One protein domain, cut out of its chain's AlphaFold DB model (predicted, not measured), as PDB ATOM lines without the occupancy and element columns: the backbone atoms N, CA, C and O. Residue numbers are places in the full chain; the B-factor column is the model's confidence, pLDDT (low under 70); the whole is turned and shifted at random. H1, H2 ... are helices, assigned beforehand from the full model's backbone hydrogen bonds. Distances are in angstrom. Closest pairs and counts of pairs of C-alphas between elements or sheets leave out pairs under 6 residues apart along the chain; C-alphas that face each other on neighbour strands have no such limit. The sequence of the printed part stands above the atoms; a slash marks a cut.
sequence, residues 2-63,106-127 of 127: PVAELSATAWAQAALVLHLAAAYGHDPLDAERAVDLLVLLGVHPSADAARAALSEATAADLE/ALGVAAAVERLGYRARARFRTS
ATOM      1  N   PRO A   2     123.355 115.034 232.445       71.31
ATOM      2  CA  PRO A   2     122.045 114.960 231.784       71.31
ATOM      3  C   PRO A   2     121.774 116.124 230.816       71.31
ATOM      4  O   PRO A   2     121.049 115.965 229.844       71.31
ATOM      5  N   VAL A   3     122.361 117.303 231.056       64.88
ATOM      6  CA  VAL A   3     122.088 118.503 230.243       64.88
ATOM      7  C   VAL A   3     122.671 118.374 228.836       64.88
ATOM      8  O   VAL A   3     121.983 118.678 227.872       64.88
ATOM      9  N   ALA A   4     123.897 117.861 228.707       63.72
ATOM     10  CA  ALA A   4     124.545 117.684 227.407       63.72
ATOM     11  C   ALA A   4     123.792 116.685 226.508       63.72
ATOM     12  O   ALA A   4     123.624 116.934 225.318       63.72
ATOM     13  N   GLU A   5     123.283 115.590 227.080       59.66
ATOM     14  CA  GLU A   5     122.482 114.595 226.356       59.66
ATOM     15  C   GLU A   5     121.131 115.167 225.901       59.66
ATOM     16  O   GLU A   5     120.703 114.934 224.767       59.66
ATOM     17  N   LEU A   6     120.479 115.969 226.751       64.94
ATOM     18  CA  LEU A   6     119.243 116.670 226.396       64.94
ATOM     19  C   LEU A   6     119.476 117.688 225.272       64.94
ATOM     20  O   LEU A   6     118.705 117.723 224.314       64.94
ATOM     21  N   SER A   7     120.558 118.468 225.341       62.50
ATOM     22  CA  SER A   7     120.942 119.415 224.289       62.50
ATOM     23  C   SER A   7     121.262 118.711 222.969       62.50
ATOM     24  O   SER A   7     120.778 119.135 221.922       62.50
ATOM     25  N   ALA A   8     122.016 117.609 223.005       69.50
ATOM     26  CA  ALA A   8     122.350 116.831 221.814       69.50
ATOM     27  C   ALA A   8     121.105 116.209 221.161       69.50
ATOM     28  O   ALA A   8     120.979 116.206 219.938       69.50
ATOM     29  N   THR A   9     120.154 115.733 221.968       73.62
ATOM     30  CA  THR A   9     118.887 115.179 221.471       73.62
ATOM     31  C   THR A   9     118.032 116.257 220.812       73.62
ATOM     32  O   THR A   9     117.567 116.064 219.690       73.62
ATOM     33  N   ALA A  10     117.871 117.413 221.465       73.00
ATOM     34  CA  ALA A  10     117.134 118.543 220.900       73.00
ATOM     35  C   ALA A  10     117.758 119.014 219.574       73.00
ATOM     36  O   ALA A  10     117.043 119.261 218.603       73.00
ATOM     37  N   TRP A  11     119.091 119.051 219.508       74.75
ATOM     38  CA  TRP A  11     119.833 119.370 218.291       74.75
ATOM     39  C   TRP A  11     119.585 118.357 217.165       74.75
ATOM     40  O   TRP A  11     119.290 118.743 216.036       74.75
ATOM     41  N   ALA A  12     119.636 117.057 217.467       77.00
ATOM     42  CA  ALA A  12     119.379 116.004 216.486       77.00
ATOM     43  C   ALA A  12     117.936 116.042 215.950       77.00
ATOM     44  O   ALA A  12     117.708 115.866 214.753       77.00
ATOM     45  N   GLN A  13     116.956 116.314 216.816       70.06
ATOM     46  CA  GLN A  13     115.555 116.452 216.416       70.06
ATOM     47  C   GLN A  13     115.332 117.678 215.522       70.06
ATOM     48  O   GLN A  13     114.623 117.574 214.521       70.06
ATOM     49  N   ALA A  14     115.973 118.808 215.834       73.31
ATOM     50  CA  ALA A  14     115.938 119.998 214.987       73.31
ATOM     51  C   ALA A  14     116.569 119.729 213.609       73.31
ATOM     52  O   ALA A  14     115.956 120.017 212.580       73.31
ATOM     53  N   ALA A  15     117.744 119.093 213.576       76.62
ATOM     54  CA  ALA A  15     118.433 118.754 212.334       76.62
ATOM     55  C   ALA A  15     117.591 117.844 211.423       76.62
ATOM     56  O   ALA A  15     117.542 118.070 210.215       76.62
ATOM     57  N   LEU A  16     116.892 116.850 211.984       76.25
ATOM     58  CA  LEU A  16     116.010 115.962 211.219       76.25
ATOM     59  C   LEU A  16     114.838 116.702 210.570       76.25
ATOM     60  O   LEU A  16     114.517 116.435 209.414       76.25
ATOM     61  N   VAL A  17     114.204 117.634 211.285       76.44
ATOM     62  CA  VAL A  17     113.092 118.420 210.729       76.44
ATOM     63  C   VAL A  17     113.577 119.318 209.590       76.44
ATOM     64  O   VAL A  17     112.908 119.389 208.560       76.44
ATOM     65  N   LEU A  18     114.757 119.934 209.720       74.69
ATOM     66  CA  LEU A  18     115.355 120.745 208.652       74.69
ATOM     67  C   LEU A  18     115.709 119.907 207.414       74.69
ATOM     68  O   LEU A  18     115.399 120.305 206.293       74.69
ATOM     69  N   HIS A  19     116.281 118.714 207.604       74.88
ATOM     70  CA  HIS A  19     116.547 117.791 206.494       74.88
ATOM     71  C   HIS A  19     115.257 117.336 205.806       74.88
ATOM     72  O   HIS A  19     115.217 117.215 204.584       74.88
ATOM     73  N   LEU A  20     114.192 117.099 206.574       77.00
ATOM     74  CA  LEU A  20     112.902 116.711 206.018       77.00
ATOM     75  C   LEU A  20     112.265 117.858 205.225       77.00
ATOM     76  O   LEU A  20     111.743 117.613 204.143       77.00
ATOM     77  N   ALA A  21     112.344 119.097 205.718       73.25
ATOM     78  CA  ALA A  21     111.879 120.278 204.991       73.25
ATOM     79  C   ALA A  21     112.587 120.407 203.632       73.25
ATOM     80  O   ALA A  21     111.915 120.500 202.605       73.25
ATOM     81  N   ALA A  22     113.919 120.281 203.623       77.06
ATOM     82  CA  ALA A  22     114.710 120.292 202.394       77.06
ATOM     83  C   ALA A  22     114.324 119.148 201.438       77.06
ATOM     84  O   ALA A  22     114.193 119.363 200.234       77.06
ATOM     85  N   ALA A  23     114.068 117.941 201.959       76.94
ATOM     86  CA  ALA A  23     113.645 116.792 201.155       76.94
ATOM     87  C   ALA A  23     112.262 116.973 200.495       76.94
ATOM     88  O   ALA A  23     112.013 116.388 199.443       76.94
ATOM     89  N   TYR A  24     111.376 117.784 201.086       72.94
ATOM     90  CA  TYR A  24     110.083 118.160 200.496       72.94
ATOM     91  C   TYR A  24     110.151 119.437 199.637       72.94
ATOM     92  O   TYR A  24     109.118 119.896 199.160       72.94
ATOM     93  N   GLY A  25     111.342 119.997 199.401       75.75
ATOM     94  CA  GLY A  25     111.524 121.186 198.561       75.75
ATOM     95  C   GLY A  25     111.217 122.513 199.259       75.75
ATOM     96  O   GLY A  25     111.153 123.544 198.594       75.75
ATOM     97  N   HIS A  26     111.043 122.510 200.582       76.81
ATOM     98  CA  HIS A  26     110.965 123.740 201.364       76.81
ATOM     99  C   HIS A  26     112.369 124.214 201.737       76.81
ATOM    100  O   HIS A  26     113.198 123.412 202.169       76.81
ATOM    101  N   ASP A  27     112.617 125.518 201.619       80.44
ATOM    102  CA  ASP A  27     113.883 126.120 202.034       80.44
ATOM    103  C   ASP A  27     114.070 125.951 203.557       80.44
ATOM    104  O   ASP A  27     113.263 126.480 204.323       80.44
ATOM    105  N   PRO A  28     115.092 125.206 204.028       73.62
ATOM    106  CA  PRO A  28     115.348 125.008 205.454       73.62
ATOM    107  C   PRO A  28     115.813 126.285 206.172       73.62
ATOM    108  O   PRO A  28     115.786 126.315 207.401       73.62
ATOM    109  N   LEU A  29     116.251 127.312 205.435       79.56
ATOM    110  CA  LEU A  29     116.726 128.583 205.983       79.56
ATOM    111  C   LEU A  29     115.621 129.645 206.094       79.56
ATOM    112  O   LEU A  29     115.858 130.701 206.679       79.56
ATOM    113  N   ASP A  30     114.420 129.371 205.579       79.62
ATOM    114  CA  ASP A  30     113.267 130.261 205.726       79.62
ATOM    115  C   ASP A  30     112.869 130.387 207.213       79.62
ATOM    116  O   ASP A  30     112.759 129.397 207.942       79.62
ATOM    117  N   ALA A  31     112.620 131.615 207.673       74.75
ATOM    118  CA  ALA A  31     112.180 131.912 209.034       74.75
ATOM    119  C   ALA A  31     110.880 131.176 209.417       74.75
ATOM    120  O   ALA A  31     110.699 130.793 210.576       74.75
ATOM    121  N   GLU A  32     110.002 130.878 208.455       82.94
ATOM    122  CA  GLU A  32     108.807 130.058 208.686       82.94
ATOM    123  C   GLU A  32     109.139 128.605 209.068       82.94
ATOM    124  O   GLU A  32     108.306 127.904 209.646       82.94
ATOM    125  N   ARG A  33     110.361 128.118 208.814       84.81
ATOM    126  CA  ARG A  33     110.787 126.788 209.288       84.81
ATOM    127  C   ARG A  33     110.972 126.752 210.796       84.81
ATOM    128  O   ARG A  33     110.721 125.713 211.404       84.81
ATOM    129  N   ALA A  34     111.348 127.873 211.414       80.00
ATOM    130  CA  ALA A  34     111.436 127.975 212.868       80.00
ATOM    131  C   ALA A  34     110.051 127.822 213.523       80.00
ATOM    132  O   ALA A  34     109.920 127.154 214.549       80.00
ATOM    133  N   VAL A  35     109.004 128.363 212.892       84.06
ATOM    134  CA  VAL A  35     107.608 128.201 213.330       84.06
ATOM    135  C   VAL A  35     107.195 126.729 213.261       84.06
ATOM    136  O   VAL A  35     106.724 126.167 214.254       84.06
ATOM    137  N   ASP A  36     107.420 126.076 212.119       79.31
ATOM    138  CA  ASP A  36     107.083 124.661 211.944       79.31
ATOM    139  C   ASP A  36     107.874 123.763 212.917       79.31
ATOM    140  O   ASP A  36     107.304 122.835 213.490       79.31
ATOM    141  N   LEU A  37     109.150 124.065 213.184       78.75
ATOM    142  CA  LEU A  37     109.972 123.379 214.189       78.75
ATOM    143  C   LEU A  37     109.339 123.430 215.585       78.75
ATOM    144  O   LEU A  37     109.187 122.391 216.230       78.75
ATOM    145  N   LEU A  38     108.940 124.615 216.050       76.25
ATOM    146  CA  LEU A  38     108.362 124.803 217.382       76.25
ATOM    147  C   LEU A  38     107.027 124.070 217.559       76.25
ATOM    148  O   LEU A  38     106.751 123.523 218.631       76.25
ATOM    149  N   VAL A  39     106.217 124.014 216.504       81.50
ATOM    150  CA  VAL A  39     104.951 123.268 216.504       81.50
ATOM    151  C   VAL A  39     105.200 121.760 216.445       81.50
ATOM    152  O   VAL A  39     104.596 120.991 217.197       81.50
ATOM    153  N   LEU A  40     106.117 121.306 215.589       75.62
ATOM    154  CA  LEU A  40     106.425 119.885 215.418       75.62
ATOM    155  C   LEU A  40     107.073 119.278 216.671       75.62
ATOM    156  O   LEU A  40     106.691 118.175 217.083       75.62
ATOM    157  N   LEU A  41     107.968 120.025 217.327       74.69
ATOM    158  CA  LEU A  41     108.562 119.673 218.623       74.69
ATOM    159  C   LEU A  41     107.564 119.790 219.790       74.69
ATOM    160  O   LEU A  41     107.845 119.303 220.883       74.69
ATOM    161  N   GLY A  42     106.383 120.376 219.564       69.56
ATOM    162  CA  GLY A  42     105.320 120.498 220.563       69.56
ATOM    163  C   GLY A  42     105.577 121.566 221.627       69.56
ATOM    164  O   GLY A  42     104.983 121.497 222.701       69.56
ATOM    165  N   VAL A  43     106.454 122.535 221.346       77.75
ATOM    166  CA  VAL A  43     106.728 123.686 222.224       77.75
ATOM    167  C   VAL A  43     105.526 124.627 222.243       77.75
ATOM    168  O   VAL A  43     105.128 125.107 223.304       77.75
ATOM    169  N   HIS A  44     104.908 124.831 221.078       72.38
ATOM    170  CA  HIS A  44     103.703 125.637 220.925       72.38
ATOM    171  C   HIS A  44     102.580 124.837 220.250       72.38
ATOM    172  O   HIS A  44     102.846 124.021 219.365       72.38
ATOM    173  N   PRO A  45     101.314 125.058 220.649       74.62
ATOM    174  CA  PRO A  45     100.176 124.300 220.129       74.62
ATOM    175  C   PRO A  45      99.763 124.698 218.703       74.62
ATOM    176  O   PRO A  45      99.054 123.936 218.052       74.62
ATOM    177  N   SER A  46     100.171 125.875 218.217       78.75
ATOM    178  CA  SER A  46      99.803 126.396 216.898       78.75
ATOM    179  C   SER A  46     100.926 127.225 216.276       78.75
ATOM    180  O   SER A  46     101.802 127.730 216.981       78.75
ATOM    181  N   ALA A  47     100.871 127.383 214.949       83.12
ATOM    182  CA  ALA A  47     101.810 128.215 214.200       83.12
ATOM    183  C   ALA A  47     101.733 129.689 214.625       83.12
ATOM    184  O   ALA A  47     102.766 130.330 214.770       83.12
ATOM    185  N   ASP A  48     100.536 130.209 214.906       83.69
ATOM    186  CA  ASP A  48     100.368 131.597 215.354       83.69
ATOM    187  C   ASP A  48     101.006 131.838 216.725       83.69
ATOM    188  O   ASP A  48     101.700 132.834 216.913       83.69
ATOM    189  N   ALA A  49     100.854 130.892 217.662       73.06
ATOM    190  CA  ALA A  49     101.506 130.967 218.968       73.06
ATOM    191  C   ALA A  49     103.038 130.877 218.852       73.06
ATOM    192  O   ALA A  49     103.752 131.599 219.544       73.06
ATOM    193  N   ALA A  50     103.542 130.016 217.964       76.69
ATOM    194  CA  ALA A  50     104.972 129.907 217.688       76.69
ATOM    195  C   ALA A  50     105.537 131.173 217.021       76.69
ATOM    196  O   ALA A  50     106.620 131.624 217.387       76.69
ATOM    197  N   ARG A  51     104.803 131.775 216.078       86.12
ATOM    198  CA  ARG A  51     105.209 133.007 215.389       86.12
ATOM    199  C   ARG A  51     105.233 134.203 216.336       86.12
ATOM    200  O   ARG A  51     106.191 134.969 216.298       86.12
ATOM    201  N   ALA A  52     104.239 134.318 217.219       83.56
ATOM    202  CA  ALA A  52     104.221 135.334 218.267       83.56
ATOM    203  C   ALA A  52     105.452 135.208 219.182       83.56
ATOM    204  O   ALA A  52     106.213 136.164 219.317       83.56
ATOM    205  N   ALA A  53     105.727 134.007 219.700       77.75
ATOM    206  CA  ALA A  53     106.888 133.762 220.557       77.75
ATOM    207  C   ALA A  53     108.232 134.041 219.854       77.75
ATOM    208  O   ALA A  53     109.145 134.591 220.466       77.75
ATOM    209  N   LEU A  54     108.357 133.702 218.565       82.81
ATOM    210  CA  LEU A  54     109.548 134.028 217.776       82.81
ATOM    211  C   LEU A  54     109.713 135.537 217.586       82.81
ATOM    212  O   LEU A  54     110.828 136.026 217.717       82.81
ATOM    213  N   SER A  55     108.629 136.271 217.315       83.38
ATOM    214  CA  SER A  55     108.677 137.733 217.174       83.38
ATOM    215  C   SER A  55     109.051 138.443 218.478       83.38
ATOM    216  O   SER A  55     109.811 139.406 218.459       83.38
ATOM    217  N   GLU A  56     108.577 137.935 219.618       80.00
ATOM    218  CA  GLU A  56     108.961 138.433 220.941       80.00
ATOM    219  C   GLU A  56     110.437 138.142 221.235       80.00
ATOM    220  O   GLU A  56     111.155 139.010 221.726       80.00
ATOM    221  N   ALA A  57     110.915 136.939 220.900       74.44
ATOM    222  CA  ALA A  57     112.307 136.554 221.106       74.44
ATOM    223  C   ALA A  57     113.275 137.357 220.226       74.44
ATOM    224  O   ALA A  57     114.323 137.770 220.713       74.44
ATOM    225  N   THR A  58     112.940 137.606 218.957       74.31
ATOM    226  CA  THR A  58     113.778 138.421 218.064       74.31
ATOM    227  C   THR A  58     113.756 139.893 218.455       74.31
ATOM    228  O   THR A  58     114.804 140.532 218.427       74.31
ATOM    229  N   ALA A  59     112.610 140.430 218.884       67.94
ATOM    230  CA  ALA A  59     112.536 141.777 219.447       67.94
ATOM    231  C   ALA A  59     113.403 141.906 220.713       67.94
ATOM    232  O   ALA A  59     114.176 142.854 220.829       67.94
ATOM    233  N   ALA A  60     113.351 140.916 221.610       62.69
ATOM    234  CA  ALA A  60     114.194 140.877 222.801       62.69
ATOM    235  C   ALA A  60     115.692 140.749 222.462       62.69
ATOM    236  O   ALA A  60     116.513 141.392 223.102       62.69
ATOM    237  N   ASP A  61     116.065 139.958 221.452       61.59
ATOM    238  CA  ASP A  61     117.460 139.807 221.010       61.59
ATOM    239  C   ASP A  61     118.024 141.114 220.420       61.59
ATOM    240  O   ASP A  61     119.150 141.512 220.723       61.59
ATOM    241  N   LEU A  62     117.204 141.853 219.660       57.88
ATOM    242  CA  LEU A  62     117.551 143.184 219.149       57.88
ATOM    243  C   LEU A  62     117.755 144.204 220.284       57.88
ATOM    244  O   LEU A  62     118.666 145.030 220.201       57.88
ATOM    245  N   GLU A  63     116.964 144.119 221.358       53.72
ATOM    246  CA  GLU A  63     117.108 144.952 222.561       53.72
ATOM    247  C   GLU A  63     118.319 144.565 223.438       53.72
ATOM    248  O   GLU A  63     118.824 145.394 224.199       53.72
ATOM    249  N   ALA A 106     114.854 104.290 224.669       40.94
ATOM    250  CA  ALA A 106     114.905 103.829 223.277       40.94
ATOM    251  C   ALA A 106     113.513 103.619 222.640       40.94
ATOM    252  O   ALA A 106     113.303 103.972 221.481       40.94
ATOM    253  N   LEU A 107     112.534 103.115 223.402       38.31
ATOM    254  CA  LEU A 107     111.166 102.902 222.904       38.31
ATOM    255  C   LEU A 107     110.361 104.208 222.837       38.31
ATOM    256  O   LEU A 107     109.532 104.382 221.943       38.31
ATOM    257  N   GLY A 108     110.642 105.157 223.738       44.41
ATOM    258  CA  GLY A 108     110.058 106.497 223.689       44.41
ATOM    259  C   GLY A 108     110.539 107.308 222.483       44.41
ATOM    260  O   GLY A 108     109.734 107.982 221.841       44.41
ATOM    261  N   VAL A 109     111.826 107.201 222.135       50.44
ATOM    262  CA  VAL A 109     112.440 107.915 221.002       50.44
ATOM    263  C   VAL A 109     111.923 107.399 219.657       50.44
ATOM    264  O   VAL A 109     111.518 108.212 218.833       50.44
ATOM    265  N   ALA A 110     111.822 106.083 219.442       47.88
ATOM    266  CA  ALA A 110     111.294 105.537 218.184       47.88
ATOM    267  C   ALA A 110     109.824 105.941 217.941       47.88
ATOM    268  O   ALA A 110     109.477 106.445 216.873       47.88
ATOM    269  N   ALA A 111     108.973 105.840 218.967       47.91
ATOM    270  CA  ALA A 111     107.561 106.216 218.864       47.91
ATOM    271  C   ALA A 111     107.332 107.740 218.772       47.91
ATOM    272  O   ALA A 111     106.279 108.179 218.298       47.91
ATOM    273  N   ALA A 112     108.281 108.554 219.247       54.19
ATOM    274  CA  ALA A 112     108.266 110.007 219.088       54.19
ATOM    275  C   ALA A 112     108.747 110.429 217.692       54.19
ATOM    276  O   ALA A 112     108.133 111.307 217.086       54.19
ATOM    277  N   VAL A 113     109.781 109.772 217.156       54.56
ATOM    278  CA  VAL A 113     110.304 109.999 215.799       54.56
ATOM    279  C   VAL A 113     109.277 109.592 214.741       54.56
ATOM    280  O   VAL A 113     109.045 110.353 213.806       54.56
ATOM    281  N   GLU A 114     108.573 108.470 214.912       55.09
ATOM    282  CA  GLU A 114     107.509 108.063 213.981       55.09
ATOM    283  C   GLU A 114     106.312 109.021 213.992       55.09
ATOM    284  O   GLU A 114     105.810 109.411 212.937       55.09
ATOM    285  N   ARG A 115     105.873 109.476 215.174       60.62
ATOM    286  CA  ARG A 115     104.780 110.459 215.288       60.62
ATOM    287  C   ARG A 115     105.173 111.840 214.773       60.62
ATOM    288  O   ARG A 115     104.309 112.577 214.296       60.62
ATOM    289  N   LEU A 116     106.447 112.210 214.892       68.38
ATOM    290  CA  LEU A 116     107.006 113.422 214.296       68.38
ATOM    291  C   LEU A 116     107.037 113.296 212.768       68.38
ATOM    292  O   LEU A 116     106.548 114.188 212.082       68.38
ATOM    293  N   GLY A 117     107.499 112.156 212.246       66.00
ATOM    294  CA  GLY A 117     107.513 111.856 210.814       66.00
ATOM    295  C   GLY A 117     106.116 111.849 210.193       66.00
ATOM    296  O   GLY A 117     105.910 112.430 209.129       66.00
ATOM    297  N   TYR A 118     105.128 111.270 210.883       64.38
ATOM    298  CA  TYR A 118     103.737 111.257 210.430       64.38
ATOM    299  C   TYR A 118     103.135 112.669 210.362       64.38
ATOM    300  O   TYR A 118     102.549 113.045 209.346       64.38
ATOM    301  N   ARG A 119     103.326 113.488 211.409       66.88
ATOM    302  CA  ARG A 119     102.818 114.872 211.453       66.88
ATOM    303  C   ARG A 119     103.517 115.785 210.445       66.88
ATOM    304  O   ARG A 119     102.841 116.547 209.761       66.88
ATOM    305  N   ALA A 120     104.835 115.670 210.304       68.44
ATOM    306  CA  ALA A 120     105.593 116.452 209.331       68.44
ATOM    307  C   ALA A 120     105.190 116.106 207.888       68.44
ATOM    308  O   ALA A 120     104.961 116.997 207.074       68.44
ATOM    309  N   ARG A 121     104.997 114.816 207.582       71.31
ATOM    310  CA  ARG A 121     104.533 114.368 206.259       71.31
ATOM    311  C   ARG A 121     103.109 114.823 205.940       71.31
ATOM    312  O   ARG A 121     102.815 115.082 204.778       71.31
ATOM    313  N   ALA A 122     102.228 114.907 206.936       73.31
ATOM    314  CA  ALA A 122     100.889 115.460 206.750       73.31
ATOM    315  C   ALA A 122     100.936 116.970 206.459       73.31
ATOM    316  O   ALA A 122     100.254 117.423 205.550       73.31
ATOM    317  N   ARG A 123     101.783 117.726 207.175       72.50
ATOM    318  CA  ARG A 123     101.924 119.185 207.039       72.50
ATOM    319  C   ARG A 123     102.495 119.618 205.684       72.50
ATOM    320  O   ARG A 123     101.942 120.527 205.082       72.50
ATOM    321  N   PHE A 124     103.555 118.965 205.200       70.19
ATOM    322  CA  PHE A 124     104.205 119.329 203.928       70.19
ATOM    323  C   PHE A 124     103.508 118.772 202.679       70.19
ATOM    324  O   PHE A 124     103.877 119.121 201.568       70.19
ATOM    325  N   ARG A 125     102.505 117.896 202.826       69.38
ATOM    326  CA  ARG A 125     101.684 117.432 201.691       69.38
ATOM    327  C   ARG A 125     100.460 118.292 201.417       69.38
ATOM    328  O   ARG A 125      99.895 118.178 200.335       69.38
ATOM    329  N   THR A 126      99.987 119.033 202.413       62.03
ATOM    330  CA  THR A 126      98.755 119.832 202.331       62.03
ATOM    331  C   THR A 126      99.021 121.333 202.223       62.03
ATOM    332  O   THR A 126      98.064 122.103 202.207       62.03
ATOM    333  N   SER A 127     100.292 121.743 202.186       53.56
ATOM    334  CA  SER A 127     100.744 123.109 201.875       53.56
ATOM    335  C   SER A 127     101.313 123.146 200.468       53.56
ATOM    336  O   SER A 127     101.152 124.199 199.824       53.56
TER     337      SER A 127
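AT A GLANCE: This is residues 2 to 63 and 106 to 127 of the 127 residues of an uncharacterized protein of Phytohabitans flavus (UniProt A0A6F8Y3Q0). The longest helix, H1, and the last, H4, make a narrow V, coming close near Ala 21 and Phe 124, while the short H2 packs steeply on H1 and H3 packs on H2 with residues 47 to 54. Two helix ends stick out, residues 2 to 8 of H1 and 55 to 63 of H3. The printed part has 84 residues with four named helices, H1 H2 H3 H4 along the chain, and no named strand; its class is all helix. It is compact, with a radius of gyration of the C-alphas of 13.7 A, spanning 42 by 37 by 22 A.

HOW THE PARTS SIT: H1, residues 2 to 23, touches H2, residues 31 to 40, with residues 14 to 21 alone, at a steep tilt of 61 degrees, opposite ways; the closest C-alphas, of Val 17 and Leu 37, are 6.8 A apart. H2 is the hub, touching three helices. H3, residues 47 to 63, touches it with residues 47 to 54 alone, at a steep tilt of 55 degrees; the closest C-alphas, of Val 35 and Ala 50, are 5.4 A apart. H4, residues 106 to 125, only just touches H2, with 3 pairs of C-alphas within 8 A, the closest those of Leu 40 and Leu 116 at 6.6 A. The packing is mostly crossed, with 0 of 3 touching pairs at a shallow tilt. H1 and H4 are close but not clearly touching, at a shallow tilt of 29 degrees, the same way; their closest C-alphas, of Ala 21 and Phe 124, are 7.8 A apart. H3 is apart from H1 and H4. Every O i to N i+4 pair is within hydrogen-bond range in H1, H3 and H4; in H2, 5 of 6 are.

IN THESE COORDINATES: H1 begins at C-alpha 2 (122.045, 114.960, 231.784) and is 31.8 A long. H2 measures 14.8 A and H3 24.2 A. H4, 28.7 A long, ends at C-alpha 125 (101.684, 117.432, 201.691).

THE WHOLE: The C-alphas farthest apart, of Glu 63 and Leu 107, are 42.5 A apart. Residues 64 to 105 are not printed, and C-alphas 63 and 106 are 41.2 A apart across this cut. The links H1 to H2 and H2 to H3 are short. Mean pLDDT of the printed part is 70.6; 30 residues are under 70, among them 106 to 120.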